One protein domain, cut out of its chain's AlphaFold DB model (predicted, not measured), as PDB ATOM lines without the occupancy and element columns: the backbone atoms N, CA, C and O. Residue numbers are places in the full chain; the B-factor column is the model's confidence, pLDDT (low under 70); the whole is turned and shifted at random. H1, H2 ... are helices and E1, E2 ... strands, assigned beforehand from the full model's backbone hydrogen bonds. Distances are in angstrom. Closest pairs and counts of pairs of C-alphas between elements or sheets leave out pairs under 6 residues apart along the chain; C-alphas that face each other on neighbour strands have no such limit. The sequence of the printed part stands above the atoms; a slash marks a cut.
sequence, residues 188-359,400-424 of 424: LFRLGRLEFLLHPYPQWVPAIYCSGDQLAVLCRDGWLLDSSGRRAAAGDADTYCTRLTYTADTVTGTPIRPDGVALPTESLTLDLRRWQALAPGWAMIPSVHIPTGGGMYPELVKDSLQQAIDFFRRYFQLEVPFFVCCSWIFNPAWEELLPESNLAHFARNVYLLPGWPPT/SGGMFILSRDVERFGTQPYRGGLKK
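Overview. This is residues 188 to 359 and 400 to 424 of the 424 residues of the protein "GNAT_C domain-containing protein" of Lentisphaerae bacterium (UniProt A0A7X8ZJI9). Two small sheets, E1-E2-E8 and E9-E11-E10, stand edge to edge, with E8 and E9 side by side; the long helix H1 covers one face of the first, and the short helix H4 packs on H1. A second part without a named helix, made of the hairpin E3-E4 and the small sheet E5-E6-E7, lies on one side of this body, and long stretches without named elements run through and around it. The printed part has 197 residues with four named helices and eleven named strands, in the order E1 E2 E3 E4 E5 E6 E7 E8 H1 E9 H2 H3 E10 E11 H4, and each sheet is antiparallel. The class is mixed, helices and strands, with under half of the residues, 91, in named elements. The whole is compact and rounded, with a radius of gyration of the C-alphas of 16.5 A and spans of 41 by 39 by 31 A.

Arrangement. In the first sheet the inner strand E2, residues 194 to 200, has as antiparallel neighbours the edge strands E1, residues 188 to 191, and E8, residues 284 to 289. E1 and E2 form a hairpin, with N 189 and O 196 3.0 A apart, within hydrogen-bond range; between E2 and E8, N 197 and O 287 are 2.9 A apart. H1, residues 298 to 316, is on this sheet at a height of 8.3 A, two layers with the helix on one face. It runs slantwise to the strands, at 43 degrees to E2 on the local plane, and the C-alphas of Leu 194 and Ser 304 are the closest of E2 and H1, 5.8 A apart. The closest C-alphas of E8 and E9, residues 322 to 327, are those of Ser 287 and Val 324, 4.8 A apart. E9 is an edge strand of the second sheet, beside E11, residues 401 to 406, with N 325 and O 403 3.0 A apart; on the other side of E11 is E10, residues 351 to 354, with N 353 and O 402 2.8 A apart. E9, H2, residues 333 to 337, H3, residues 342 to 348, and E10 make a split strand-helix-strand unit, two strands running the same way with E11 between them, and its crossover is right-handed. H2 and H3 touch, with the C-alphas of Glu 335 and Ala 344 closest at 4.7 A. H4, residues 407 to 412, touches residues 302 to 309 of H1 at a shallow tilt of 27 degrees, opposite ways, with the C-alphas of Lys 302 and Val 410 closest at 6.4 A. E3, residues 207 to 211, and E4, residues 214 to 218, form a hairpin, with N 209 and O 216 2.9 A apart. E5, residues 244 to 246, E6, residues 250 to 253, and E7, residues 268 to 271, form a meander, each strand the antiparallel neighbour of the one before; N 245 and O 252 are 2.9 A apart, and N 270 and O 251 2.8 A. Every O i to N i+4 pair is within hydrogen-bond range in H1, H2 and H3; H4 has 0 of 2, but 2 of 3 O i to N i+3 pairs.

Along the chain. E1 begins at C-alpha 188, (267.371, 119.090, 263.102). H1 measures 26.2 A from C-alpha 298, (245.736, 118.527, 266.008), to C-alpha 316. E2 is 19.1 A long, E11 17.0 A, E9 16.7 A and E8 15.7 A. H4 ends at C-alpha 412, (246.420, 113.673, 276.310).

Size, cuts and confidence. The two C-alphas farthest apart are those of Ala 248 and Gly 293, 49.0 A. Residues 360 to 399 are not printed, and C-alphas 359 and 400 are 9.0 A apart across this cut. The links E4 to E5, E6 to E7 and E7 to E8 are long. Mean pLDDT of the printed part is 93.9, with residues 421 to 424 under 70.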
ATOM      1  N   LEU A 188     268.705 118.790 263.605       95.38
ATOM      2  CA  LEU A 188     267.371 119.090 263.102       95.38
ATOM      3  C   LEU A 188     266.771 117.887 262.369       95.38
ATOM      4  O   LEU A 188     267.385 117.345 261.452       95.38
ATOM      5  N   PHE A 189     265.547 117.517 262.749       96.94
ATOM      6  CA  PHE A 189     264.833 116.368 262.193       96.94
ATOM      7  C   PHE A 189     263.386 116.719 261.890       96.94
ATOM      8  O   PHE A 189     262.675 117.211 262.762       96.94
ATOM      9  N   ARG A 190     262.915 116.419 260.680       96.44
ATOM     10  CA  ARG A 190     261.491 116.505 260.355       96.44
ATOM     11  C   ARG A 190     260.820 115.161 260.610       96.44
ATOM     12  O   ARG A 190     261.173 114.169 259.975       96.44
ATOM     13  N   LEU A 191     259.857 115.145 261.527       97.06
ATOM     14  CA  LEU A 191     259.139 113.951 261.974       97.06
ATOM     15  C   LEU A 191     257.640 114.244 261.872       97.06
ATOM     16  O   LEU A 191     257.112 115.106 262.576       97.06
ATOM     17  N   GLY A 192     256.979 113.598 260.914       95.19
ATOM     18  CA  GLY A 192     255.613 113.932 260.525       95.19
ATOM     19  C   GLY A 192     255.487 115.365 259.990       95.19
ATOM     20  O   GLY A 192     256.148 115.777 259.028       95.19
ATOM     21  N   ARG A 193     254.591 116.138 260.603       95.00
ATOM     22  CA  ARG A 193     254.294 117.526 260.240       95.00
ATOM     23  C   ARG A 193     255.295 118.521 260.827       95.00
ATOM     24  O   ARG A 193     255.432 119.607 260.260       95.00
ATOM     25  N   LEU A 194     255.969 118.190 261.922       97.38
ATOM     26  CA  LEU A 194     256.824 119.120 262.661       97.38
ATOM     27  C   LEU A 194     258.315 118.861 262.424       97.38
ATOM     28  O   LEU A 194     258.734 117.788 261.993       97.38
ATOM     29  N   GLU A 195     259.114 119.879 262.710       97.75
ATOM     30  CA  GLU A 195     260.568 119.792 262.801       97.75
ATOM     31  C   GLU A 195     261.005 119.883 264.263       97.75
ATOM     32  O   GLU A 195     260.393 120.595 265.055       97.75
ATOM     33  N   PHE A 196     262.064 119.164 264.617       98.31
ATOM     34  CA  PHE A 196     262.588 119.058 265.970       98.31
ATOM     35  C   PHE A 196     264.071 119.397 265.957       98.31
ATOM     36  O   PHE A 196     264.876 118.648 265.403       98.31
ATOM     37  N   LEU A 197     264.421 120.535 266.552       96.19
ATOM     38  CA  LEU A 197     265.797 120.963 266.752       96.19
ATOM     39  C   LEU A 197     266.259 120.531 268.141       96.19
ATOM     40  O   LEU A 197     265.712 120.989 269.136       96.19
ATOM     41  N   LEU A 198     267.279 119.688 268.222       94.31
ATOM     42  CA  LEU A 198     267.887 119.254 269.473       94.31
ATOM     43  C   LEU A 198     269.000 120.226 269.894       94.31
ATOM     44  O   LEU A 198     269.982 120.441 269.172       94.31
ATOM     45  N   HIS A 199     268.854 120.826 271.074       90.06
ATOM     46  CA  HIS A 199     269.839 121.757 271.629       90.06
ATOM     47  C   HIS A 199     269.778 121.816 273.162       90.06
ATOM     48  O   HIS A 199     268.810 121.326 273.743       90.06
ATOM     49  N   PRO A 200     270.788 122.402 273.833       90.25
ATOM     50  CA  PRO A 200     270.747 122.591 275.280       90.25
ATOM     51  C   PRO A 200     269.512 123.377 275.732       90.25
ATOM     52  O   PRO A 200     269.008 124.228 274.984       90.25
ATOM     53  N   TYR A 201     269.061 123.106 276.962       91.88
ATOM     54  CA  TYR A 201     267.900 123.731 277.596       91.88
ATOM     55  C   TYR A 201     267.921 125.249 277.354       91.88
ATOM     56  O   TYR A 201     268.803 125.953 277.858       91.88
ATOM     57  N   PRO A 202     266.948 125.797 276.606       89.94
ATOM     58  CA  PRO A 202     267.027 127.183 276.173       89.94
ATOM     59  C   PRO A 202     266.791 128.146 277.337       89.94
ATOM     60  O   PRO A 202     265.844 127.983 278.102       89.94
ATOM     61  N   GLN A 203     267.582 129.216 277.423       87.88
ATOM     62  CA  GLN A 203     267.454 130.223 278.490       87.88
ATOM     63  C   GLN A 203     266.140 131.026 278.438       87.88
ATOM     64  O   GLN A 203     265.752 131.657 279.420       87.88
ATOM     65  N   TRP A 204     265.438 131.006 277.300       90.62
ATOM     66  CA  TRP A 204     264.104 131.598 277.170       90.62
ATOM     67  C   TRP A 204     262.998 130.718 277.766       90.62
ATOM     68  O   TRP A 204     261.910 131.215 278.039       90.62
ATOM     69  N   VAL A 205     263.269 129.433 278.008       95.06
ATOM     70  CA  VAL A 205     262.333 128.517 278.665       95.06
ATOM     71  C   VAL A 205     262.497 128.668 280.191       95.06
ATOM     72  O   VAL A 205     263.627 128.652 280.701       95.06
ATOM     73  N   PRO A 206     261.394 128.821 280.950       96.25
ATOM     74  CA  PRO A 206     261.434 128.987 282.402       96.25
ATOM     75  C   PRO A 206     261.990 127.754 283.109       96.25
ATOM     76  O   PRO A 206     262.176 126.707 282.492       96.25
ATOM     77  N   ALA A 207     262.242 127.866 284.411       96.00
ATOM     78  CA  ALA A 207     262.544 126.707 285.239       96.00
ATOM     79  C   ALA A 207     261.241 125.946 285.534       96.00
ATOM     80  O   ALA A 207     260.286 126.527 286.053       96.00
ATOM     81  N   ILE A 208     261.196 124.662 285.176       97.44
ATOM     82  CA  ILE A 208     260.001 123.824 285.314       97.44
ATOM     83  C   ILE A 208     260.269 122.753 286.366       97.44
ATOM     84  O   ILE A 208     261.231 121.989 286.255       97.44
ATOM     85  N   TYR A 209     259.400 122.695 287.369       97.50
ATOM     86  CA  TYR A 209     259.472 121.754 288.479       97.50
ATOM     87  C   TYR A 209     258.230 120.872 288.512       97.50
ATOM     88  O   TYR A 209     257.129 121.323 288.188       97.50
ATOM     89  N   CYS A 210     258.400 119.628 288.954       96.31
ATOM     90  CA  CYS A 210     257.300 118.708 289.203       96.31
ATOM     91  C   CYS A 210     257.339 118.112 290.613       96.31
ATOM     92  O   CYS A 210     258.409 117.884 291.177       96.31
ATOM     93  N   SER A 211     256.155 117.815 291.140       96.31
ATOM     94  CA  SER A 211     255.936 117.033 292.358       96.31
ATOM     95  C   SER A 211     254.747 116.106 292.101       96.31
ATOM     96  O   SER A 211     253.591 116.532 292.158       96.31
ATOM     97  N   GLY A 212     255.024 114.852 291.729       90.69
ATOM     98  CA  GLY A 212     254.009 113.967 291.147       90.69
ATOM     99  C   GLY A 212     253.431 114.569 289.859       90.69
ATOM    100  O   GLY A 212     254.182 114.958 288.963       90.69
ATOM    101  N   ASP A 213     252.105 114.702 289.795       88.00
ATOM    102  CA  ASP A 213     251.397 115.301 288.652       88.00
ATOM    103  C   ASP A 213     251.326 116.835 288.694       88.00
ATOM    104  O   ASP A 213     250.880 117.464 287.732       88.00
ATOM    105  N   GLN A 214     251.759 117.461 289.792       93.31
ATOM    106  CA  GLN A 214     251.747 118.916 289.922       93.31
ATOM    107  C   GLN A 214     252.936 119.541 289.195       93.31
ATOM    108  O   GLN A 214     254.047 119.007 289.220       93.31
ATOM    109  N   LEU A 215     252.703 120.711 288.597       96.19
ATOM    110  CA  LEU A 215     253.722 121.521 287.940       96.19
ATOM    111  C   LEU A 215     253.830 122.894 288.587       96.19
ATOM    112  O   LEU A 215     252.823 123.517 288.921       96.19
ATOM    113  N   ALA A 216     255.063 123.369 288.698       97.50
ATOM    114  CA  ALA A 216     255.382 124.742 289.042       97.50
ATOM    115  C   ALA A 216     256.351 125.288 287.994       97.50
ATOM    116  O   ALA A 216     257.381 124.680 287.698       97.50
ATOM    117  N   VAL A 217     255.999 126.430 287.410       98.00
ATOM    118  CA  VAL A 217     256.755 127.061 286.328       98.00
ATOM    119  C   VAL A 217     257.188 128.434 286.808       98.00
ATOM    120  O   VAL A 217     256.340 129.280 287.075       98.00
ATOM    121  N   LEU A 218     258.495 128.642 286.948       98.12
ATOM    122  CA  LEU A 218     259.069 129.869 287.495       98.12
ATOM    123  C   LEU A 218     259.882 130.595 286.424       98.12
ATOM    124  O   LEU A 218     260.693 129.978 285.726       98.12
ATOM    125  N   CYS A 219     259.700 131.912 286.305       97.69
ATOM    126  CA  CYS A 219     260.554 132.749 285.466       97.69
ATOM    127  C   CYS A 219     262.037 132.517 285.794       97.69
ATOM    128  O   CYS A 219     262.398 132.273 286.947       97.69
ATOM    129  N   ARG A 220     262.916 132.618 284.788       95.00
ATOM    130  CA  ARG A 220     264.360 132.674 285.060       95.00
ATOM    131  C   ARG A 220     264.709 133.987 285.757       95.00
ATOM    132  O   ARG A 220     263.923 134.933 285.750       95.00
ATOM    133  N   ASP A 221     265.894 134.030 286.346       95.38
ATOM    134  CA  ASP A 221     266.451 135.251 286.917       95.38
ATOM    135  C   ASP A 221     266.680 136.307 285.821       95.38
ATOM    136  O   ASP A 221     267.085 135.972 284.703       95.38
ATOM    137  N   GLY A 222     266.391 137.574 286.118       94.62
ATOM    138  CA  GLY A 222     266.706 138.698 285.234       94.62
ATOM    139  C   GLY A 222     265.763 138.908 284.045       94.62
ATOM    140  O   GLY A 222     266.078 139.692 283.149       94.62
ATOM    141  N   TRP A 223     264.614 138.228 283.978       95.19
ATOM    142  CA  TRP A 223     263.617 138.542 282.953       95.19
ATOM    143  C   TRP A 223     262.905 139.848 283.287       95.19
ATOM    144  O   TRP A 223     262.455 140.047 284.410       95.19
ATOM    145  N   LEU A 224     262.748 140.714 282.288       95.69
ATOM    146  CA  LEU A 224     261.901 141.896 282.395       95.69
ATOM    147  C   LEU A 224     260.470 141.536 282.005       95.69
ATOM    148  O   LEU A 224     260.246 140.954 280.938       95.69
ATOM    149  N   LEU A 225     259.526 141.877 282.875       95.50
ATOM    150  CA  LEU A 225     258.095 141.698 282.677       95.50
ATOM    151  C   LEU A 225     257.380 143.047 282.680       95.50
ATOM    152  O   LEU A 225     257.728 143.918 283.471       95.50
ATOM    153  N   ASP A 226     256.365 143.200 281.837       92.62
ATOM    154  CA  ASP A 226     255.408 144.299 281.955       92.62
ATOM    155  C   ASP A 226     254.336 144.002 283.024       92.62
ATOM    156  O   ASP A 226     254.249 142.899 283.576       92.62
ATOM    157  N   SER A 227     253.482 144.990 283.306       90.50
ATOM    158  CA  SER A 227     252.383 144.865 284.274       90.50
ATOM    159  C   SER A 227     251.325 143.821 283.892       90.50
ATOM    160  O   SER A 227     250.550 143.395 284.747       90.50
ATOM    161  N   SER A 228     251.304 143.372 282.633       90.19
ATOM    162  CA  SER A 228     250.423 142.307 282.144       90.19
ATOM    163  C   SER A 228     251.041 140.909 282.261       90.19
ATOM    164  O   SER A 228     250.405 139.923 281.879       90.19
ATOM    165  N   GLY A 229     252.272 140.801 282.774       93.19
ATOM    166  CA  GLY A 229     252.967 139.528 282.932       93.19
ATOM    167  C   GLY A 229     253.599 138.994 281.647       93.19
ATOM    168  O   GLY A 229     253.845 137.788 281.540       93.19
ATOM    169  N   ARG A 230     253.835 139.852 280.646       92.25
ATOM    170  CA  ARG A 230     254.515 139.502 279.385       92.25
ATOM    171  C   ARG A 230     255.960 139.976 279.407       92.25
ATOM    172  O   ARG A 230     256.316 140.850 280.184       92.25
ATOM    173  N   ARG A 231     256.812 139.390 278.559       93.25
ATOM    174  CA  ARG A 231     258.221 139.799 278.458       93.25
ATOM    175  C   ARG A 231     258.334 141.194 277.849       93.25
ATOM    176  O   ARG A 231     257.750 141.452 276.803       93.25
ATOM    177  N   ALA A 232     259.135 142.036 278.490       92.06
ATOM    178  CA  ALA A 232     259.419 143.407 278.085       92.06
ATOM    179  C   ALA A 232     260.877 143.561 277.628       92.06
ATOM    180  O   ALA A 232     261.744 142.745 277.969       92.06
ATOM    181  N   ALA A 233     261.143 144.592 276.828       87.75
ATOM    182  CA  ALA A 233     262.483 144.938 276.379       87.75
ATOM    183  C   ALA A 233     263.202 145.818 277.413       87.75
ATOM    184  O   ALA A 233     262.588 146.476 278.253       87.75
ATOM    185  N   ALA A 234     264.535 145.849 277.345       84.12
ATOM    186  CA  ALA A 234     265.306 146.807 278.126       84.12
ATOM    187  C   ALA A 234     264.960 148.237 277.674       84.12
ATOM    188  O   ALA A 234     265.049 148.545 276.487       84.12
ATOM    189  N   GLY A 235     264.584 149.097 278.621       82.94
ATOM    190  CA  GLY A 235     264.165 150.476 278.349       82.94
ATOM    191  C   GLY A 235     262.650 150.684 278.296       82.94
ATOM    192  O   GLY A 235     262.219 151.836 278.285       82.94
ATOM    193  N   ASP A 236     261.847 149.615 278.327       84.88
ATOM    194  CA  ASP A 236     260.406 149.745 278.545       84.88
ATOM    195  C   ASP A 236     260.139 150.299 279.960       84.88
ATOM    196  O   ASP A 236     260.788 149.908 280.939       84.88
ATOM    197  N   ALA A 237     259.188 151.232 280.061       84.19
ATOM    198  CA  ALA A 237     258.770 151.812 281.335       84.19
ATOM    199  C   ALA A 237     258.016 150.783 282.195       84.19
ATOM    200  O   ALA A 237     257.381 149.872 281.667       84.19
ATOM    201  N   ASP A 238     258.078 150.953 283.518       87.69
ATOM    202  CA  ASP A 238     257.312 150.167 284.497       87.69
ATOM    203  C   ASP A 238     257.507 148.644 284.393       87.69
ATOM    204  O   ASP A 238     256.567 147.857 284.517       87.69
ATOM    205  N   THR A 239     258.753 148.218 284.172       93.94
ATOM    206  CA  THR A 239     259.106 146.797 284.113       93.94
ATOM    207  C   THR A 239     259.473 146.223 285.479       93.94
ATOM    208  O   THR A 239     260.100 146.866 286.321       93.94
ATOM    209  N   TYR A 240     259.111 144.960 285.686       94.38
ATOM    210  CA  TYR A 240     259.516 144.155 286.829       94.38
ATOM    211  C   TYR A 240     260.630 143.188 286.423       94.38
ATOM    212  O   TYR A 240     260.465 142.403 285.491       94.38
ATOM    213  N   CYS A 241     261.755 143.222 287.137       96.06
ATOM    214  CA  CYS A 241     262.852 142.277 286.948       96.06
ATOM    215  C   CYS A 241     262.659 141.059 287.860       96.06
ATOM    216  O   CYS A 241     262.680 141.186 289.088       96.06
ATOM    217  N   THR A 242     262.466 139.885 287.264       97.00
ATOM    218  CA  THR A 242     262.245 138.634 287.993       97.00
ATOM    219  C   THR A 242     263.498 138.197 288.735       97.00
ATOM    220  O   THR A 242     264.625 138.396 288.276       97.00
ATOM    221  N   ARG A 243     263.293 137.531 289.873       96.31
ATOM    222  CA  ARG A 243     264.362 136.851 290.604       96.31
ATOM    223  C   ARG A 243     264.064 135.369 290.724       96.31
ATOM    224  O   ARG A 243     262.924 134.996 290.992       96.31
ATOM    225  N   LEU A 244     265.093 134.544 290.552       97.12
ATOM    226  CA  LEU A 244     265.034 133.109 290.823       97.12
ATOM    227  C   LEU A 244     266.154 132.745 291.796       97.12
ATOM    228  O   LEU A 244     267.308 132.583 291.405       97.12
ATOM    229  N   THR A 245     265.810 132.646 293.076       97.25
ATOM    230  CA  THR A 245     266.779 132.451 294.155       97.25
ATOM    231  C   THR A 245     266.753 131.022 294.670       97.25
ATOM    232  O   THR A 245     265.692 130.419 294.833       97.25
ATOM    233  N   TYR A 246     267.941 130.491 294.947       96.69
ATOM    234  CA  TYR A 246     268.137 129.146 295.477       96.69
ATOM    235  C   TYR A 246     268.707 129.224 296.891       96.69
ATOM    236  O   TYR A 246     269.611 130.014 297.165       96.69
ATOM    237  N   THR A 247     268.195 128.373 297.771       96.56
ATOM    238  CA  THR A 247     268.872 127.962 299.005       96.56
ATOM    239  C   THR A 247     269.276 126.491 298.878       96.56
ATOM    240  O   THR A 247     269.093 125.886 297.823       96.56
ATOM    241  N   ALA A 248     269.814 125.892 299.945       94.69
ATOM    242  CA  ALA A 248     270.097 124.456 299.959       94.69
ATOM    243  C   ALA A 248     268.829 123.593 299.786       94.69
ATOM    244  O   ALA A 248     268.907 122.504 299.229       94.69
ATOM    245  N   ASP A 249     267.673 124.085 300.241       97.25
ATOM    246  CA  ASP A 249     266.432 123.306 300.337       97.25
ATOM    247  C   ASP A 249     265.270 123.886 299.533       97.25
ATOM    248  O   ASP A 249     264.235 123.239 299.398       97.25
ATOM    249  N   THR A 250     265.387 125.113 299.030       98.19
ATOM    250  CA  THR A 250     264.270 125.794 298.375       98.19
ATOM    251  C   THR A 250     264.685 126.543 297.125       98.19
ATOM    252  O   THR A 250     265.817 127.008 296.994       98.19
ATOM    253  N   VAL A 251     263.721 126.714 296.226       98.06
ATOM    254  CA  VAL A 251     263.791 127.677 295.126       98.06
ATOM    255  C   VAL A 251     262.604 128.624 295.227       98.06
ATOM    256  O   VAL A 251     261.488 128.187 295.494       98.06
ATOM    257  N   THR A 252     262.836 129.921 295.046       98.56
ATOM    258  CA  THR A 252     261.783 130.943 295.066       98.56
ATOM    259  C   THR A 252     261.845 131.784 293.804       98.56
ATOM    260  O   THR A 252     262.923 132.225 293.407       98.56
ATOM    261  N   GLY A 253     260.696 132.025 293.178       98.19
ATOM    262  CA  GLY A 253     260.627 132.906 292.019       98.19
ATOM    263  C   GLY A 253     259.212 133.285 291.611       98.19
ATOM    264  O   GLY A 253     258.228 132.887 292.236       98.19
ATOM    265  N   THR A 254     259.128 134.066 290.539       98.38
ATOM    266  CA  THR A 254     257.870 134.543 289.954       98.38
ATOM    267  C   THR A 254     257.173 133.414 289.185       98.38
ATOM    268  O   THR A 254     257.765 132.894 288.232       98.38
ATOM    269  N   PRO A 255     255.942 133.014 289.554       98.00
ATOM    270  CA  PRO A 255     255.240 131.935 288.874       98.00
ATOM    271  C   PRO A 255     254.663 132.372 287.518       98.00
ATOM    272  O   PRO A 255     254.316 133.534 287.300       98.00
ATOM    273  N   ILE A 256     254.541 131.407 286.606       97.81
ATOM    274  CA  ILE A 256     253.907 131.547 285.291       97.81
ATOM    275  C   ILE A 256     252.683 130.644 285.255       97.81
ATOM    276  O   ILE A 256     252.792 129.452 285.526       97.81
ATOM    277  N   ARG A 257     251.530 131.188 284.877       95.50
ATOM    278  CA  ARG A 257     250.264 130.459 284.737       95.50
ATOM    279  C   ARG A 257     250.200 129.682 283.401       95.50
ATOM    280  O   ARG A 257     250.855 130.097 282.445       95.50
ATOM    281  N   PRO A 258     249.407 128.593 283.278       95.38
ATOM    282  CA  PRO A 258     249.330 127.784 282.048       95.38
ATOM    283  C   PRO A 258     248.908 128.498 280.752       95.38
ATOM    284  O   PRO A 258     249.052 127.934 279.670       95.38
ATOM    285  N   ASP A 259     248.381 129.720 280.833       94.06
ATOM    286  CA  ASP A 259     248.055 130.591 279.695       94.06
ATOM    287  C   ASP A 259     249.197 131.558 279.308       94.06
ATOM    288  O   ASP A 259     249.022 132.450 278.471       94.06
ATOM    289  N   GLY A 260     250.388 131.369 279.885       94.75
ATOM    290  CA  GLY A 260     251.606 132.095 279.532       94.75
ATOM    291  C   GLY A 260     251.716 133.483 280.143       94.75
ATOM    292  O   GLY A 260     252.488 134.302 279.641       94.75
ATOM    293  N   VAL A 261     250.942 133.757 281.193       95.12
ATOM    294  CA  VAL A 261     251.011 134.999 281.970       95.12
ATOM    295  C   VAL A 261     251.901 134.778 283.191       95.12
ATOM    296  O   VAL A 261     251.612 133.921 284.027       95.12
ATOM    297  N   ALA A 262     252.992 135.538 283.291       97.12
ATOM    298  CA  ALA A 262     253.782 135.618 284.514       97.12
ATOM    299  C   ALA A 262     253.076 136.509 285.546       97.12
ATOM    300  O   ALA A 262     252.374 137.448 285.179       97.12
ATOM    301  N   LEU A 263     253.254 136.228 286.833       96.75
ATOM    302  CA  LEU A 263     252.548 136.925 287.909       96.75
ATOM    303  C   LEU A 263     253.549 137.775 288.714       96.75
ATOM    304  O   LEU A 263     254.008 137.326 289.759       96.75
ATOM    305  N   PRO A 264     253.942 138.979 288.239       94.31
ATOM    306  CA  PRO A 264     255.056 139.755 288.810       94.31
ATOM    307  C   PRO A 264     254.847 140.193 290.267       94.31
ATOM    308  O   PRO A 264     255.808 140.494 290.967       94.31
ATOM    309  N   THR A 265     253.600 140.215 290.740       92.88
ATOM    310  CA  THR A 265     253.242 140.520 292.134       92.88
ATOM    311  C   THR A 265     253.209 139.287 293.036       92.88
ATOM    312  O   THR A 265     252.951 139.413 294.230       92.88
ATOM    313  N   GLU A 266     253.418 138.094 292.481       95.75
ATOM    314  CA  GLU A 266     253.380 136.827 293.203       95.75
ATOM    315  C   GLU A 266     254.780 136.225 293.334       95.75
ATOM    316  O   GLU A 266     255.668 136.424 292.503       95.75
ATOM    317  N   SER A 267     254.963 135.448 294.396       96.69
ATOM    318  CA  SER A 267     256.183 134.695 294.658       96.69
ATOM    319  C   SER A 267     255.805 133.289 295.096       96.69
ATOM    320  O   SER A 267     254.952 133.115 295.968       96.69
ATOM    321  N   LEU A 268     256.432 132.289 294.480       98.25
ATOM    322  CA  LEU A 268     256.228 130.883 294.798       98.25
ATOM    323  C   LEU A 268     257.546 130.277 295.279       98.25
ATOM    324  O   LEU A 268     258.536 130.274 294.547       98.25
ATOM    325  N   THR A 269     257.533 129.739 296.499       98.50
ATOM    326  CA  THR A 269     258.648 128.987 297.085       98.50
ATOM    327  C   THR A 269     258.357 127.491 297.020       98.50
ATOM    328  O   THR A 269     257.334 127.030 297.524       98.50
ATOM    329  N   LEU A 270     259.272 126.729 296.424       98.50
ATOM    330  CA  LEU A 270     259.204 125.273 296.317       98.50
ATOM    331  C   LEU A 270     260.232 124.628 297.250       98.50
ATOM    332  O   LEU A 270     261.385 125.056 297.286       98.50
ATOM    333  N   ASP A 271     259.817 123.584 297.966       98.06
ATOM    334  CA  ASP A 271     260.690 122.697 298.747       98.06
ATOM    335  C   ASP A 271     261.346 121.666 297.814       98.06
ATOM    336  O   ASP A 271     260.660 120.799 297.268       98.06
ATOM    337  N   LEU A 272     262.667 121.748 297.638       97.19
ATOM    338  CA  LEU A 272     263.461 120.902 296.741       97.19
ATOM    339  C   LEU A 272     263.555 119.438 297.201       97.19
ATOM    340  O   LEU A 272     264.003 118.583 296.441       97.19
ATOM    341  N   ARG A 273     263.088 119.110 298.412       96.44
ATOM    342  CA  ARG A 273     262.926 117.718 298.871       96.44
ATOM    343  C   ARG A 273     261.672 117.067 298.281       96.44
ATOM    344  O   ARG A 273     261.567 115.844 298.254       96.44
ATOM    345  N   ARG A 274     260.709 117.882 297.836       97.25
ATOM    346  CA  ARG A 274     259.429 117.458 297.242       97.25
ATOM    347  C   ARG A 274     259.354 117.748 295.747       97.25
ATOM    348  O   ARG A 274     258.800 116.954 294.995       97.25
ATOM    349  N   TRP A 275     259.904 118.884 295.327       98.00
ATOM    350  CA  TRP A 275     259.875 119.368 293.955       98.00
ATOM    351  C   TRP A 275     261.193 119.089 293.249       98.00
ATOM    352  O   TRP A 275     262.258 119.474 293.724       98.00
ATOM    353  N   GLN A 276     261.112 118.473 292.075       95.88
ATOM    354  CA  GLN A 276     262.269 118.152 291.247       95.88
ATOM    355  C   GLN A 276     262.239 118.984 289.969       95.88
ATOM    356  O   GLN A 276     261.187 119.132 289.347       95.88
ATOM    357  N   ALA A 277     263.389 119.528 289.568       95.31
ATOM    358  CA  ALA A 277     263.521 120.167 288.264       95.31
ATOM    359  C   ALA A 277     263.351 119.113 287.160       95.31
ATOM    360  O   ALA A 277     263.976 118.056 287.217       95.31
ATOM    361  N   LEU A 278     262.537 119.404 286.142       94.75
ATOM    362  CA  LEU A 278     262.271 118.451 285.058       94.75
ATOM    363  C   LEU A 278     263.486 118.182 284.173       94.75
ATOM    364  O   LEU A 278     263.576 117.120 283.563       94.75
ATOM    365  N   ALA A 279     264.392 119.149 284.067       92.81
ATOM    366  CA  ALA A 279     265.642 118.980 283.350       92.81
ATOM    367  C   ALA A 279     266.706 119.956 283.877       92.81
ATOM    368  O   ALA A 279     266.385 121.115 284.168       92.81
ATOM    369  N   PRO A 280     267.978 119.532 283.981       88.94
ATOM    370  CA  PRO A 280     269.086 120.441 284.251       88.94
ATOM    371  C   PRO A 280     269.354 121.365 283.052       88.94
ATOM    372  O   PRO A 280     268.992 121.058 281.919       88.94
ATOM    373  N   GLY A 281     270.047 122.488 283.276       83.94
ATOM    374  CA  GLY A 281     270.311 123.494 282.231       83.94
ATOM    375  C   GLY A 281     271.162 123.013 281.045       83.94
ATOM    376  O   GLY A 281     271.152 123.641 279.994       83.94
ATOM    377  N   TRP A 282     271.878 121.899 281.195       84.81
ATOM    378  CA  TRP A 282     272.669 121.270 280.131       84.81
ATOM    379  C   TRP A 282     271.919 120.145 279.403       84.81
ATOM    380  O   TRP A 282     272.454 119.581 278.452       84.81
ATOM    381  N   ALA A 283     270.700 119.797 279.831       91.62
ATOM    382  CA  ALA A 283     269.911 118.769 279.162       91.62
ATOM    383  C   ALA A 283     269.600 119.172 277.719       91.62
ATOM    384  O   ALA A 283     269.325 120.338 277.434       91.62
ATOM    385  N   MET A 284     269.597 118.188 276.824       92.81
ATOM    386  CA  MET A 284     269.211 118.390 275.434       92.81
ATOM    387  C   MET A 284     267.687 118.340 275.322       92.81
ATOM    388  O   MET A 284     267.070 117.321 275.626       92.81
ATOM    389  N   ILE A 285     267.087 119.446 274.892       95.69
ATOM    390  CA  ILE A 285     265.642 119.628 274.773       95.69
ATOM    391  C   ILE A 285     265.296 119.847 273.295       95.69
ATOM    392  O   ILE A 285     265.876 120.737 272.663       95.69
ATOM    393  N   PRO A 286     264.363 119.071 272.717       97.62
ATOM    394  CA  PRO A 286     263.906 119.311 271.358       97.62
ATOM    395  C   PRO A 286     262.961 120.521 271.290       97.62
ATOM    396  O   PRO A 286     261.877 120.522 271.884       97.62
ATOM    397  N   SER A 287     263.347 121.534 270.518       97.12
ATOM    398  CA  SER A 287     262.451 122.615 270.108       97.12
ATOM    399  C   SER A 287     261.656 122.229 268.872       97.12
ATOM    400  O   SER A 287     262.212 121.748 267.888       97.12
ATOM    401  N   VAL A 288     260.355 122.485 268.906       98.25
ATOM    402  CA  VAL A 288     259.427 122.296 267.796       98.25
ATOM    403  C   VAL A 288     259.507 123.489 266.851       98.25
ATOM    404  O   VAL A 288     259.390 124.644 267.263       98.25
ATOM    405  N   HIS A 289     259.624 123.195 265.565       96.06
ATOM    406  CA  HIS A 289     259.563 124.137 264.459       96.06
ATOM    407  C   HIS A 289     258.476 123.704 263.470       96.06
ATOM    408  O   HIS A 289     258.131 122.526 263.357       96.06
ATOM    409  N   ILE A 290     257.887 124.681 262.776       93.88
ATOM    410  CA  ILE A 290     256.728 124.470 261.909       93.88
ATOM    411  C   ILE A 290     257.107 124.826 260.468       93.88
ATOM    412  O   ILE A 290     257.118 126.009 260.119       93.88
ATOM    413  N   PRO A 291     257.363 123.823 259.608       90.38
ATOM    414  CA  PRO A 291     257.548 124.037 258.175       90.38
ATOM    415  C   PRO A 291     256.331 124.692 257.517       90.38
ATOM    416  O   PRO A 291     255.200 124.518 257.984       90.38
ATOM    417  N   THR A 292     256.541 125.375 256.392       84.81
ATOM    418  CA  THR A 292     255.467 125.927 255.552       84.81
ATOM    419  C   THR A 292     254.528 124.826 255.032       84.81
ATOM    420  O   THR A 292     254.963 123.720 254.715       84.81
ATOM    421  N   GLY A 293     253.230 125.133 254.904       84.00
ATOM    422  CA  GLY A 293     252.232 124.248 254.281       84.00
ATOM    423  C   GLY A 293     251.610 123.209 255.225       84.00
ATOM    424  O   GLY A 293     251.604 123.393 256.435       84.00
ATOM    425  N   GLY A 294     251.009 122.144 254.687       83.19
ATOM    426  CA  GLY A 294     250.603 120.925 255.417       83.19
ATOM    427  C   GLY A 294     249.474 121.017 256.459       83.19
ATOM    428  O   GLY A 294     249.039 119.979 256.944       83.19
ATOM    429  N   GLY A 295     248.998 122.214 256.819       85.94
ATOM    430  CA  GLY A 295     248.051 122.404 257.929       85.94
ATOM    431  C   GLY A 295     248.677 122.065 259.292       85.94
ATOM    432  O   GLY A 295     249.669 121.357 259.373       85.94
ATOM    433  N   MET A 296     248.162 122.602 260.392       91.75
ATOM    434  CA  MET A 296     248.596 122.218 261.749       91.75
ATOM    435  C   MET A 296     247.475 121.474 262.460       91.75
ATOM    436  O   MET A 296     247.073 121.842 263.559       91.75
ATOM    437  N   TYR A 297     246.910 120.483 261.777       94.88
ATOM    438  CA  TYR A 297     245.801 119.726 262.332       94.88
ATOM    439  C   TYR A 297     246.225 119.038 263.641       94.88
ATOM    440  O   TYR A 297     247.348 118.517 263.699       94.88
ATOM    441  N   PRO A 298     245.384 119.058 264.692       93.81
ATOM    442  CA  PRO A 298     245.736 118.527 266.008       93.81
ATOM    443  C   PRO A 298     246.287 117.097 265.982       93.81
ATOM    444  O   PRO A 298     247.253 116.798 266.680       93.81
ATOM    445  N   GLU A 299     245.726 116.232 265.140       95.50
ATOM    446  CA  GLU A 299     246.154 114.847 264.959       95.50
ATOM    447  C   GLU A 299     247.560 114.738 264.362       95.50
ATOM    448  O   GLU A 299     248.354 113.925 264.828       95.50
ATOM    449  N   LEU A 300     247.917 115.604 263.406       97.06
ATOM    450  CA  LEU A 300     249.261 115.636 262.823       97.06
ATOM    451  C   LEU A 300     250.288 116.197 263.808       97.06
ATOM    452  O   LEU A 300     251.442 115.769 263.806       97.06
ATOM    453  N   VAL A 301     249.888 117.156 264.647       97.25
ATOM    454  CA  VAL A 301     250.742 117.679 265.723       97.25
ATOM    455  C   VAL A 301     251.009 116.584 266.756       97.25
ATOM    456  O   VAL A 301     252.173 116.344 267.076       97.25
ATOM    457  N   LYS A 302     249.964 115.881 267.220       97.81
ATOM    458  CA  LYS A 302     250.097 114.756 268.159       97.81
ATOM    459  C   LYS A 302     250.987 113.650 267.584       97.81
ATOM    460  O   LYS A 302     251.928 113.232 268.251       97.81
ATOM    461  N   ASP A 303     250.729 113.225 266.349       98.25
ATOM    462  CA  ASP A 303     251.518 112.199 265.658       98.25
ATOM    463  C   ASP A 303     252.998 112.599 265.539       98.25
ATOM    464  O   ASP A 303     253.884 111.824 265.885       98.25
ATOM    465  N   SER A 304     253.285 113.851 265.169       98.44
ATOM    466  CA  SER A 304     254.667 114.345 265.077       98.44
ATOM    467  C   SER A 304     255.393 114.323 266.426       98.44
ATOM    468  O   SER A 304     256.563 113.951 266.491       98.44
ATOM    469  N   LEU A 305     254.712 114.719 267.510       98.62
ATOM    470  CA  LEU A 305     255.268 114.675 268.867       98.62
ATOM    471  C   LEU A 305     255.547 113.230 269.300       98.62
ATOM    472  O   LEU A 305     256.612 112.959 269.852       98.62
ATOM    473  N   GLN A 306     254.636 112.299 269.004       98.50
ATOM    474  CA  GLN A 306     254.818 110.882 269.314       98.50
ATOM    475  C   GLN A 306     255.992 110.279 268.530       98.50
ATOM    476  O   GLN A 306     256.879 109.661 269.119       98.50
ATOM    477  N   GLN A 307     256.070 110.549 267.222       98.62
ATOM    478  CA  GLN A 307     257.207 110.139 266.400       98.62
ATOM    479  C   GLN A 307     258.530 110.688 266.941       98.62
ATOM    480  O   GLN A 307     259.534 109.982 266.908       98.62
ATOM    481  N   ALA A 308     258.549 111.920 267.458       98.62
ATOM    482  CA  ALA A 308     259.743 112.504 268.058       98.62
ATOM    483  C   ALA A 308     260.179 111.790 269.338       98.62
ATOM    484  O   ALA A 308     261.369 111.513 269.486       98.62
ATOM    485  N   ILE A 309     259.241 111.442 270.224       98.69
ATOM    486  CA  ILE A 309     259.538 110.646 271.427       98.69
ATOM    487  C   ILE A 309     260.237 109.341 271.026       98.69
ATOM    488  O   ILE A 309     261.313 109.025 271.537       98.69
ATOM    489  N   ASP A 310     259.663 108.614 270.068       98.50
ATOM    490  CA  ASP A 310     260.190 107.315 269.647       98.50
ATOM    491  C   ASP A 310     261.516 107.442 268.886       98.50
ATOM    492  O   ASP A 310     262.433 106.639 269.075       98.50
ATOM    493  N   PHE A 311     261.654 108.484 268.066       98.56
ATOM    494  CA  PHE A 311     262.866 108.782 267.313       98.56
ATOM    495  C   PHE A 311     264.051 109.100 268.230       98.56
ATOM    496  O   PHE A 311     265.114 108.488 268.095       98.56
ATOM    497  N   PHE A 312     263.884 110.025 269.182       98.25
ATOM    498  CA  PHE A 312     264.962 110.416 270.093       98.25
ATOM    499  C   PHE A 312     265.333 109.284 271.057       98.25
ATOM    500  O   PHE A 312     266.522 109.047 271.280       98.25
ATOM    501  N   ARG A 313     264.358 108.498 271.530       97.94
ATOM    502  CA  ARG A 313     264.645 107.279 272.297       97.94
ATOM    503  C   ARG A 313     265.491 106.297 271.491       97.94
ATOM    504  O   ARG A 313     266.493 105.791 271.987       97.94
ATOM    505  N   ARG A 314     265.110 106.035 270.238       97.94
ATOM    506  CA  ARG A 314     265.753 105.017 269.397       97.94
ATOM    507  C   ARG A 314     267.157 105.400 268.941       97.94
ATOM    508  O   ARG A 314     268.056 104.569 269.026       97.94
ATOM    509  N   TYR A 315     267.335 106.607 268.411       97.62
ATOM    510  CA  TYR A 315     268.582 106.991 267.736       97.62
ATOM    511  C   TYR A 315     269.521 107.818 268.617       97.62
ATOM    512  O   TYR A 315     270.719 107.852 268.357       97.62
ATOM    513  N   PHE A 316     268.999 108.454 269.670       95.62
ATOM    514  CA  PHE A 316     269.781 109.309 270.572       95.62
ATOM    515  C   PHE A 316     269.862 108.761 271.998       95.62
ATOM    516  O   PHE A 316     270.557 109.356 272.816       95.62
ATOM    517  N   GLN A 317     269.169 107.653 272.303       96.50
ATOM    518  CA  GLN A 317     269.038 107.116 273.666       96.50
ATOM    519  C   GLN A 317     268.592 108.199 274.661       96.50
ATOM    520  O   GLN A 317     268.997 108.221 275.823       96.50
ATOM    521  N   LEU A 318     267.774 109.132 274.169       95.81
ATOM    522  CA  LEU A 318     267.344 110.316 274.890       95.81
ATOM    523  C   LEU A 318     265.870 110.174 275.251       95.81
ATOM    524  O   LEU A 318     265.000 110.233 274.381       95.81
ATOM    525  N   GLU A 319     265.591 110.056 276.546       96.19
ATOM    526  CA  GLU A 319     264.238 110.235 277.063       96.19
ATOM    527  C   GLU A 319     263.927 111.729 277.105       96.19
ATOM    528  O   GLU A 319     264.418 112.471 277.958       96.19
ATOM    529  N   VAL A 320     263.127 112.182 276.143       96.44
ATOM    530  CA  VAL A 320     262.719 113.583 276.050       96.44
ATOM    531  C   VAL A 320     261.776 113.888 277.215       96.44
ATOM    532  O   VAL A 320     260.708 113.276 277.281       96.44
ATOM    533  N   PRO A 321     262.091 114.832 278.120       95.56
ATOM    534  CA  PRO A 321     261.190 115.155 279.226       95.56
ATOM    535  C   PRO A 321     260.006 116.013 278.755       95.56
ATOM    536  O   PRO A 321     258.872 115.843 279.212       95.56
ATOM    537  N   PHE A 322     260.268 116.930 277.824       97.88
ATOM    538  CA  PHE A 322     259.288 117.831 277.237       97.88
ATOM    539  C   PHE A 322     259.803 118.420 275.921       97.88
ATOM    540  O   PHE A 322     261.006 118.460 275.665       97.88
ATOM    541  N   PHE A 323     258.868 118.913 275.116       98.62
ATOM    542  CA  PHE A 323     259.118 119.691 273.908       98.62
ATOM    543  C   PHE A 323     258.850 121.162 274.182       98.62
ATOM    544  O   PHE A 323     257.968 121.479 274.981       98.62
ATOM    545  N   VAL A 324     259.563 122.056 273.500       98.38
ATOM    546  CA  VAL A 324     259.360 123.506 273.633       98.38
ATOM    547  C   VAL A 324     259.171 124.168 272.277       98.38
ATOM    548  O   VAL A 324     259.630 123.662 271.265       98.38
ATOM    549  N   CYS A 325     258.504 125.312 272.220       97.44
ATOM    550  CA  CYS A 325     258.467 126.141 271.013       97.44
ATOM    551  C   CYS A 325     258.307 127.601 271.405       97.44
ATOM    552  O   CYS A 325     257.609 127.893 272.367       97.44
ATOM    553  N   CYS A 326     258.909 128.518 270.655       95.25
ATOM    554  CA  CYS A 326     258.582 129.933 270.754       95.25
ATOM    555  C   CYS A 326     258.258 130.462 269.365       95.25
ATOM    556  O   CYS A 326     259.081 130.376 268.456       95.25
ATOM    557  N   SER A 327     257.044 130.978 269.185       95.81
ATOM    558  CA  SER A 327     256.560 131.366 267.866       95.81
ATOM    559  C   SER A 327     255.416 132.373 267.940       95.81
ATOM    560  O   SER A 327     254.663 132.439 268.913       95.81
ATOM    561  N   TRP A 328     255.259 133.144 266.865       95.75
ATOM    562  CA  TRP A 328     254.137 134.062 266.652       95.75
ATOM    563  C   TRP A 328     252.780 133.339 266.640       95.75
ATOM    564  O   TRP A 328     251.746 133.955 266.898       95.75
ATOM    565  N   ILE A 329     252.764 132.027 266.371       95.88
ATOM    566  CA  ILE A 329     251.533 131.222 266.382       95.88
ATOM    567  C   ILE A 329     250.924 131.082 267.780       95.88
ATOM    568  O   ILE A 329     249.761 130.715 267.893       95.88
ATOM    569  N   PHE A 330     251.698 131.370 268.830       96.75
ATOM    570  CA  PHE A 330     251.242 131.370 270.219       96.75
ATOM    571  C   PHE A 330     250.935 132.782 270.726       96.75
ATOM    572  O   PHE A 330     250.903 133.007 271.934       96.75
ATOM    573  N   ASN A 331     250.708 133.744 269.823       95.25
ATOM    574  CA  ASN A 331     250.140 135.026 270.221       95.25
ATOM    575  C   ASN A 331     248.789 134.765 270.927       95.25
ATOM    576  O   ASN A 331     247.892 134.173 270.316       95.25
ATOM    577  N   PRO A 332     248.612 135.218 272.180       90.94
ATOM    578  CA  PRO A 332     247.391 134.996 272.952       90.94
ATOM    579  C   PRO A 332     246.118 135.479 272.249       90.94
ATOM    580  O   PRO A 332     245.048 134.906 272.438       90.94
ATOM    581  N   ALA A 333     246.226 136.505 271.398       93.88
ATOM    582  CA  ALA A 333     245.088 137.046 270.666       93.88
ATOM    583  C   ALA A 333     244.474 136.050 269.669       93.88
ATOM    584  O   ALA A 333     243.319 136.216 269.284       93.88
ATOM    585  N   TRP A 334     245.197 135.008 269.240       95.88
ATOM    586  CA  TRP A 334     244.647 134.020 268.308       95.88
ATOM    587  C   TRP A 334     243.555 133.154 268.930       95.88
ATOM    588  O   TRP A 334     242.637 132.765 268.214       95.88
ATOM    589  N   GLU A 335     243.588 132.903 270.240       94.62
ATOM    590  CA  GLU A 335     242.506 132.165 270.901       94.62
ATOM    591  C   GLU A 335     241.176 132.941 270.893       94.62
ATOM    592  O   GLU A 335     240.119 132.318 270.824       94.62
ATOM    593  N   GLU A 336     241.231 134.278 270.915       95.00
ATOM    594  CA  GLU A 336     240.073 135.183 270.845       95.00
ATOM    595  C   GLU A 336     239.648 135.462 269.394       95.00
ATOM    596  O   GLU A 336     238.474 135.375 269.044       95.00
ATOM    597  N   LEU A 337     240.605 135.801 268.522       96.94
ATOM    598  CA  LEU A 337     240.334 136.269 267.157       96.94
ATOM    599  C   LEU A 337     240.112 135.132 266.150       96.94
ATOM    600  O   LEU A 337     239.544 135.366 265.072       96.94
ATOM    601  N   LEU A 338     240.603 133.929 266.472       96.88
ATOM    602  CA  LEU A 338     240.594 132.725 265.639       96.88
ATOM    603  C   LEU A 338     240.306 131.454 266.477       96.88
ATOM    604  O   LEU A 338     241.089 130.499 266.421       96.88
ATOM    605  N   PRO A 339     239.197 131.400 267.237       96.12
ATOM    606  CA  PRO A 339     238.969 130.358 268.241       96.12
ATOM    607  C   PRO A 339     238.897 128.937 267.668       96.12
ATOM    608  O   PRO A 339     239.346 128.010 268.333       96.12
ATOM    609  N   GLU A 340     238.414 128.782 266.434       95.69
ATOM    610  CA  GLU A 340     238.287 127.491 265.736       95.69
ATOM    611  C   GLU A 340     239.530 127.134 264.902       95.69
ATOM    612  O   GLU A 340     239.540 126.174 264.137       95.69
ATOM    613  N   SER A 341     240.587 127.950 264.965       96.56
ATOM    614  CA  SER A 341     241.789 127.705 264.172       96.56
ATOM    615  C   SER A 341     242.678 126.640 264.799       96.56
ATOM    616  O   SER A 341     242.838 126.568 266.017       96.56
ATOM    617  N   ASN A 342     243.387 125.903 263.948       96.56
ATOM    618  CA  ASN A 342     244.461 125.002 264.363       96.56
ATOM    619  C   ASN A 342     245.503 125.680 265.283       96.56
ATOM    620  O   ASN A 342     246.059 125.022 266.158       96.56
ATOM    621  N   LEU A 343     245.733 126.996 265.137       95.88
ATOM    622  CA  LEU A 343     246.610 127.776 266.023       95.88
ATOM    623  C   LEU A 343     246.071 127.794 267.460       95.88
ATOM    624  O   LEU A 343     246.785 127.446 268.398       95.88
ATOM    625  N   ALA A 344     244.794 128.152 267.618       95.88
ATOM    626  CA  ALA A 344     244.129 128.193 268.915       95.88
ATOM    627  C   ALA A 344     244.001 126.791 269.532       95.88
ATOM    628  O   ALA A 344     244.256 126.614 270.722       95.88
ATOM    629  N   HIS A 345     243.681 125.771 268.727       95.44
ATOM    630  CA  HIS A 345     243.665 124.382 269.192       95.44
ATOM    631  C   HIS A 345     245.035 123.932 269.711       95.44
ATOM    632  O   HIS A 345     245.096 123.303 270.769       95.44
ATOM    633  N   PHE A 346     246.130 124.273 269.027       96.50
ATOM    634  CA  PHE A 346     247.470 123.949 269.513       96.50
ATOM    635  C   PHE A 346     247.765 124.687 270.828       96.50
ATOM    636  O   PHE A 346     248.102 124.046 271.822       96.50
ATOM    637  N   ALA A 347     247.543 126.002 270.883       96.38
ATOM    638  CA  ALA A 347     247.788 126.815 272.076       96.38
ATOM    639  C   ALA A 347     247.045 126.305 273.330       96.38
ATOM    640  O   ALA A 347     247.595 126.313 274.433       96.38
ATOM    641  N   ARG A 348     245.817 125.792 273.183       95.88
ATOM    642  CA  ARG A 348     245.026 125.239 274.301       95.88
ATOM    643  C   ARG A 348     245.536 123.902 274.831       95.88
ATOM    644  O   ARG A 348     245.227 123.546 275.965       95.88
ATOM    645  N   ASN A 349     246.303 123.160 274.036       96.44
ATOM    646  CA  ASN A 349     246.785 121.820 274.381       96.44
ATOM    647  C   ASN A 349     248.207 121.787 274.955       96.44
ATOM    648  O   ASN A 349     248.710 120.715 275.277       96.44
ATOM    649  N   VAL A 350     248.834 122.949 275.118       97.69
ATOM    650  CA  VAL A 350     250.189 123.100 275.656       97.69
ATOM    651  C   VAL A 350     250.192 124.048 276.852       97.69
ATOM    652  O   VAL A 350     249.236 124.797 277.066       97.69
ATOM    653  N   TYR A 351     251.262 124.007 277.643       97.94
ATOM    654  CA  TYR A 351     251.507 125.004 278.676       97.94
ATOM    655  C   TYR A 351     252.137 126.220 278.004       97.94
ATOM    656  O   TYR A 351     253.249 126.127 277.483       97.94
ATOM    657  N   LEU A 352     251.435 127.351 277.979       97.88
ATOM    658  CA  LEU A 352     251.957 128.567 277.361       97.88
ATOM    659  C   LEU A 352     252.954 129.269 278.281       97.88
ATOM    660  O   LEU A 352     252.863 129.215 279.505       97.88
ATOM    661  N   LEU A 353     253.899 129.967 277.666       96.38
ATOM    662  CA  LEU A 353     254.965 130.718 278.309       96.38
ATOM    663  C   LEU A 353     254.977 132.146 277.757       96.38
ATOM    664  O   LEU A 353     254.632 132.352 276.586       96.38
ATOM    665  N   PRO A 354     255.423 133.137 278.544       91.94
ATOM    666  CA  PRO A 354     255.688 134.448 277.984       91.94
ATOM    667  C   PRO A 354     256.824 134.298 276.952       91.94
ATOM    668  O   PRO A 354     257.873 133.732 277.258       91.94
ATOM    669  N   GLY A 355     256.565 134.703 275.702       88.06
ATOM    670  CA  GLY A 355     257.514 134.583 274.589       88.06
ATOM    671  C   GLY A 355     258.672 135.577 274.693       88.06
ATOM    672  O   GLY A 355     259.031 136.022 275.776       88.06
ATOM    673  N   TRP A 356     259.259 135.965 273.566       89.12
ATOM    674  CA  TRP A 356     260.255 137.042 273.550       89.12
ATOM    675  C   TRP A 356     259.603 138.421 273.723       89.12
ATOM    676  O   TRP A 356     258.417 138.564 273.407       89.12
ATOM    677  N   PRO A 357     260.367 139.442 274.167       89.81
ATOM    678  CA  PRO A 357     259.920 140.826 274.097       89.81
ATOM    679  C   PRO A 357     259.383 141.160 272.695       89.81
ATOM    680  O   PRO A 357     260.058 140.853 271.706       89.81
ATOM    681  N   PRO A 358     258.174 141.734 272.581       86.56
ATOM    682  CA  PRO A 358     257.531 141.935 271.293       86.56
ATOM    683  C   PRO A 358     258.235 143.026 270.483       86.56
ATOM    684  O   PRO A 358     258.390 144.161 270.926       86.56
ATOM    685  N   THR A 359     258.584 142.694 269.246       88.31
ATOM    686  CA  THR A 359     259.071 143.636 268.229       88.31
ATOM    687  C   THR A 359     257.927 144.307 267.467       88.31
ATOM    688  O   THR A 359     258.136 145.315 266.794       88.31
ATOM    689  N   SER A 400     255.070 137.138 270.256       92.62
ATOM    690  CA  SER A 400     255.296 135.697 270.275       92.62
ATOM    691  C   SER A 400     254.835 135.115 271.608       92.62
ATOM    692  O   SER A 400     254.802 135.810 272.625       92.62
ATOM    693  N   GLY A 401     254.499 133.830 271.603       94.19
ATOM    694  CA  GLY A 401     254.323 133.042 272.816       94.19
ATOM    695  C   GLY A 401     255.310 131.885 272.822       94.19
ATOM    696  O   GLY A 401     255.656 131.344 271.766       94.19
ATOM    697  N   GLY A 402     255.773 131.522 274.012       96.06
ATOM    698  CA  GLY A 402     256.455 130.256 274.219       96.06
ATOM    699  C   GLY A 402     255.451 129.163 274.579       96.06
ATOM    700  O   GLY A 402     254.321 129.443 274.978       96.06
ATOM    701  N   MET A 403     255.869 127.912 274.481       97.38
ATOM    702  CA  MET A 403     255.148 126.784 275.044       97.38
ATOM    703  C   MET A 403     256.093 125.674 275.468       97.38
ATOM    704  O   MET A 403     257.218 125.581 274.964       97.38
ATOM    705  N   PHE A 404     255.596 124.817 276.354       98.19
ATOM    706  CA  PHE A 404     256.087 123.456 276.476       98.19
ATOM    707  C   PHE A 404     254.940 122.444 276.547       98.19
ATOM    708  O   PHE A 404     253.813 122.765 276.932       98.19
ATOM    709  N   ILE A 405     255.251 121.199 276.198       98.19
ATOM    710  CA  ILE A 405     254.409 120.031 276.458       98.19
ATOM    711  C   ILE A 405     255.279 118.894 276.977       98.19
ATOM    712  O   ILE A 405     256.323 118.592 276.398       98.19
ATOM    713  N   LEU A 406     254.862 118.276 278.078       97.88
ATOM    714  CA  LEU A 406     255.560 117.121 278.630       97.88
ATOM    715  C   LEU A 406     255.357 115.909 277.732       97.88
ATOM    716  O   LEU A 406     254.245 115.660 277.270       97.88
ATOM    717  N   SER A 407     256.394 115.093 277.558       97.56
ATOM    718  CA  SER A 407     256.284 113.885 276.731       97.56
ATOM    719  C   SER A 407     255.214 112.923 277.254       97.56
ATOM    720  O   SER A 407     254.453 112.366 276.472       97.56
ATOM    721  N   ARG A 408     255.072 112.814 278.584       95.44
ATOM    722  CA  ARG A 408     254.003 112.028 279.233       95.44
ATOM    723  C   ARG A 408     252.584 112.548 278.964       95.44
ATOM    724  O   ARG A 408     251.621 111.816 279.163       95.44
ATOM    725  N   ASP A 409     252.449 113.792 278.508       96.62
ATOM    726  CA  ASP A 409     251.161 114.443 278.254       96.62
ATOM    727  C   ASP A 409     250.785 114.472 276.772       96.62
ATOM    728  O   ASP A 409     249.651 114.826 276.451       96.62
ATOM    729  N   VAL A 410     251.686 114.061 275.871       97.62
ATOM    730  CA  VAL A 410     251.420 113.996 274.423       97.62
ATOM    731  C   VAL A 410     250.222 113.096 274.120       97.62
ATOM    732  O   VAL A 410     249.400 113.428 273.267       97.62
ATOM    733  N   GLU A 411     250.032 112.013 274.876       95.50
ATOM    734  CA  GLU A 411     248.860 111.150 274.703       95.50
ATOM    735  C   GLU A 411     247.533 111.851 275.016       95.50
ATOM    736  O   GLU A 411     246.510 111.560 274.388       95.50
ATOM    737  N   ARG A 412     247.563 112.836 275.921       94.56
ATOM    738  CA  ARG A 412     246.420 113.673 276.310       94.56
ATOM    739  C   ARG A 412     246.246 114.897 275.402       94.56
ATOM    740  O   ARG A 412     245.364 115.722 275.642       94.56
ATOM    741  N   PHE A 413     247.060 115.049 274.355       94.69
ATOM    742  CA  PHE A 413     246.890 116.132 273.391       94.69
ATOM    743  C   PHE A 413     245.496 116.053 272.749       94.69
ATOM    744  O   PHE A 413     245.093 115.019 272.224       94.69
ATOM    745  N   GLY A 414     244.751 117.154 272.814       92.75
ATOM    746  CA  GLY A 414     243.338 117.247 272.441       92.75
ATOM    747  C   GLY A 414     242.412 117.485 273.640       92.75
ATOM    748  O   GLY A 414     241.333 118.046 273.461       92.75
ATOM    749  N   THR A 415     242.837 117.140 274.862       93.75
ATOM    750  CA  THR A 415     242.019 117.286 276.082       93.75
ATOM    751  C   THR A 415     242.334 118.548 276.888       93.75
ATOM    752  O   THR A 415     241.836 118.693 278.001       93.75
ATOM    753  N   GLN A 416     243.179 119.443 276.364       94.31
ATOM    754  CA  GLN A 416     243.639 120.663 277.039       94.31
ATOM    755  C   GLN A 416     244.259 120.389 278.428       94.31
ATOM    756  O   GLN A 416     243.821 120.962 279.432       94.31
ATOM    757  N   PRO A 417     245.284 119.515 278.518       92.38
ATOM    758  CA  PRO A 417     245.735 118.917 279.781       92.38
ATOM    759  C   PRO A 417     246.215 119.925 280.840       92.38
ATOM    760  O   PRO A 417     246.180 119.621 282.028       92.38
ATOM    761  N   TYR A 418     246.612 121.135 280.438       94.56
ATOM    762  CA  TYR A 418     247.124 122.172 281.342       94.56
ATOM    763  C   TYR A 418     246.088 123.235 281.735       94.56
ATOM    764  O   TYR A 418     246.388 124.124 282.531       94.56
ATOM    765  N   ARG A 419     244.871 123.187 281.178       88.25
ATOM    766  CA  ARG A 419     243.882 124.274 281.312       88.25
ATOM    767  C   ARG A 419     242.861 124.061 282.433       88.25
ATOM    768  O   ARG A 419     242.173 125.009 282.794       88.25
ATOM    769  N   GLY A 420     242.795 122.868 283.031       72.44
ATOM    770  CA  GLY A 420     241.760 122.484 284.005       72.44
ATOM    771  C   GLY A 420     241.664 123.335 285.284       72.44
ATOM    772  O   GLY A 420     240.644 123.277 285.962       72.44
ATOM    773  N   GLY A 421     242.688 124.134 285.611       61.50
ATOM    774  CA  GLY A 421     242.708 125.031 286.777       61.50
ATOM    775  C   GLY A 421     242.496 126.518 286.471       61.50
ATOM    776  O   GLY A 421     242.492 127.329 287.397       61.50
ATOM    777  N   LEU A 422     242.343 126.907 285.201       63.47
ATOM    778  CA  LEU A 422     242.105 128.304 284.836       63.47
ATOM    779  C   LEU A 422     240.630 128.641 285.079       63.47
ATOM    780  O   LEU A 422     239.744 128.075 284.437       63.47
ATOM    781  N   LYS A 423     240.350 129.564 286.006       48.69
ATOM    782  CA  LYS A 423     239.017 130.176 286.088       48.69
ATOM    783  C   LYS A 423     238.788 130.969 284.795       48.69
ATOM    784  O   LYS A 423     239.668 131.736 284.410       48.69
ATOM    785  N   LYS A 424     237.661 130.709 284.124       43.47
ATOM    786  CA  LYS A 424     237.229 131.446 282.928       43.47
ATOM    787  C   LYS A 424     236.999 132.917 283.228       43.47
ATOM    788  O   LYS A 424     236.479 133.197 284.332       43.47
TER     789      LYS A 424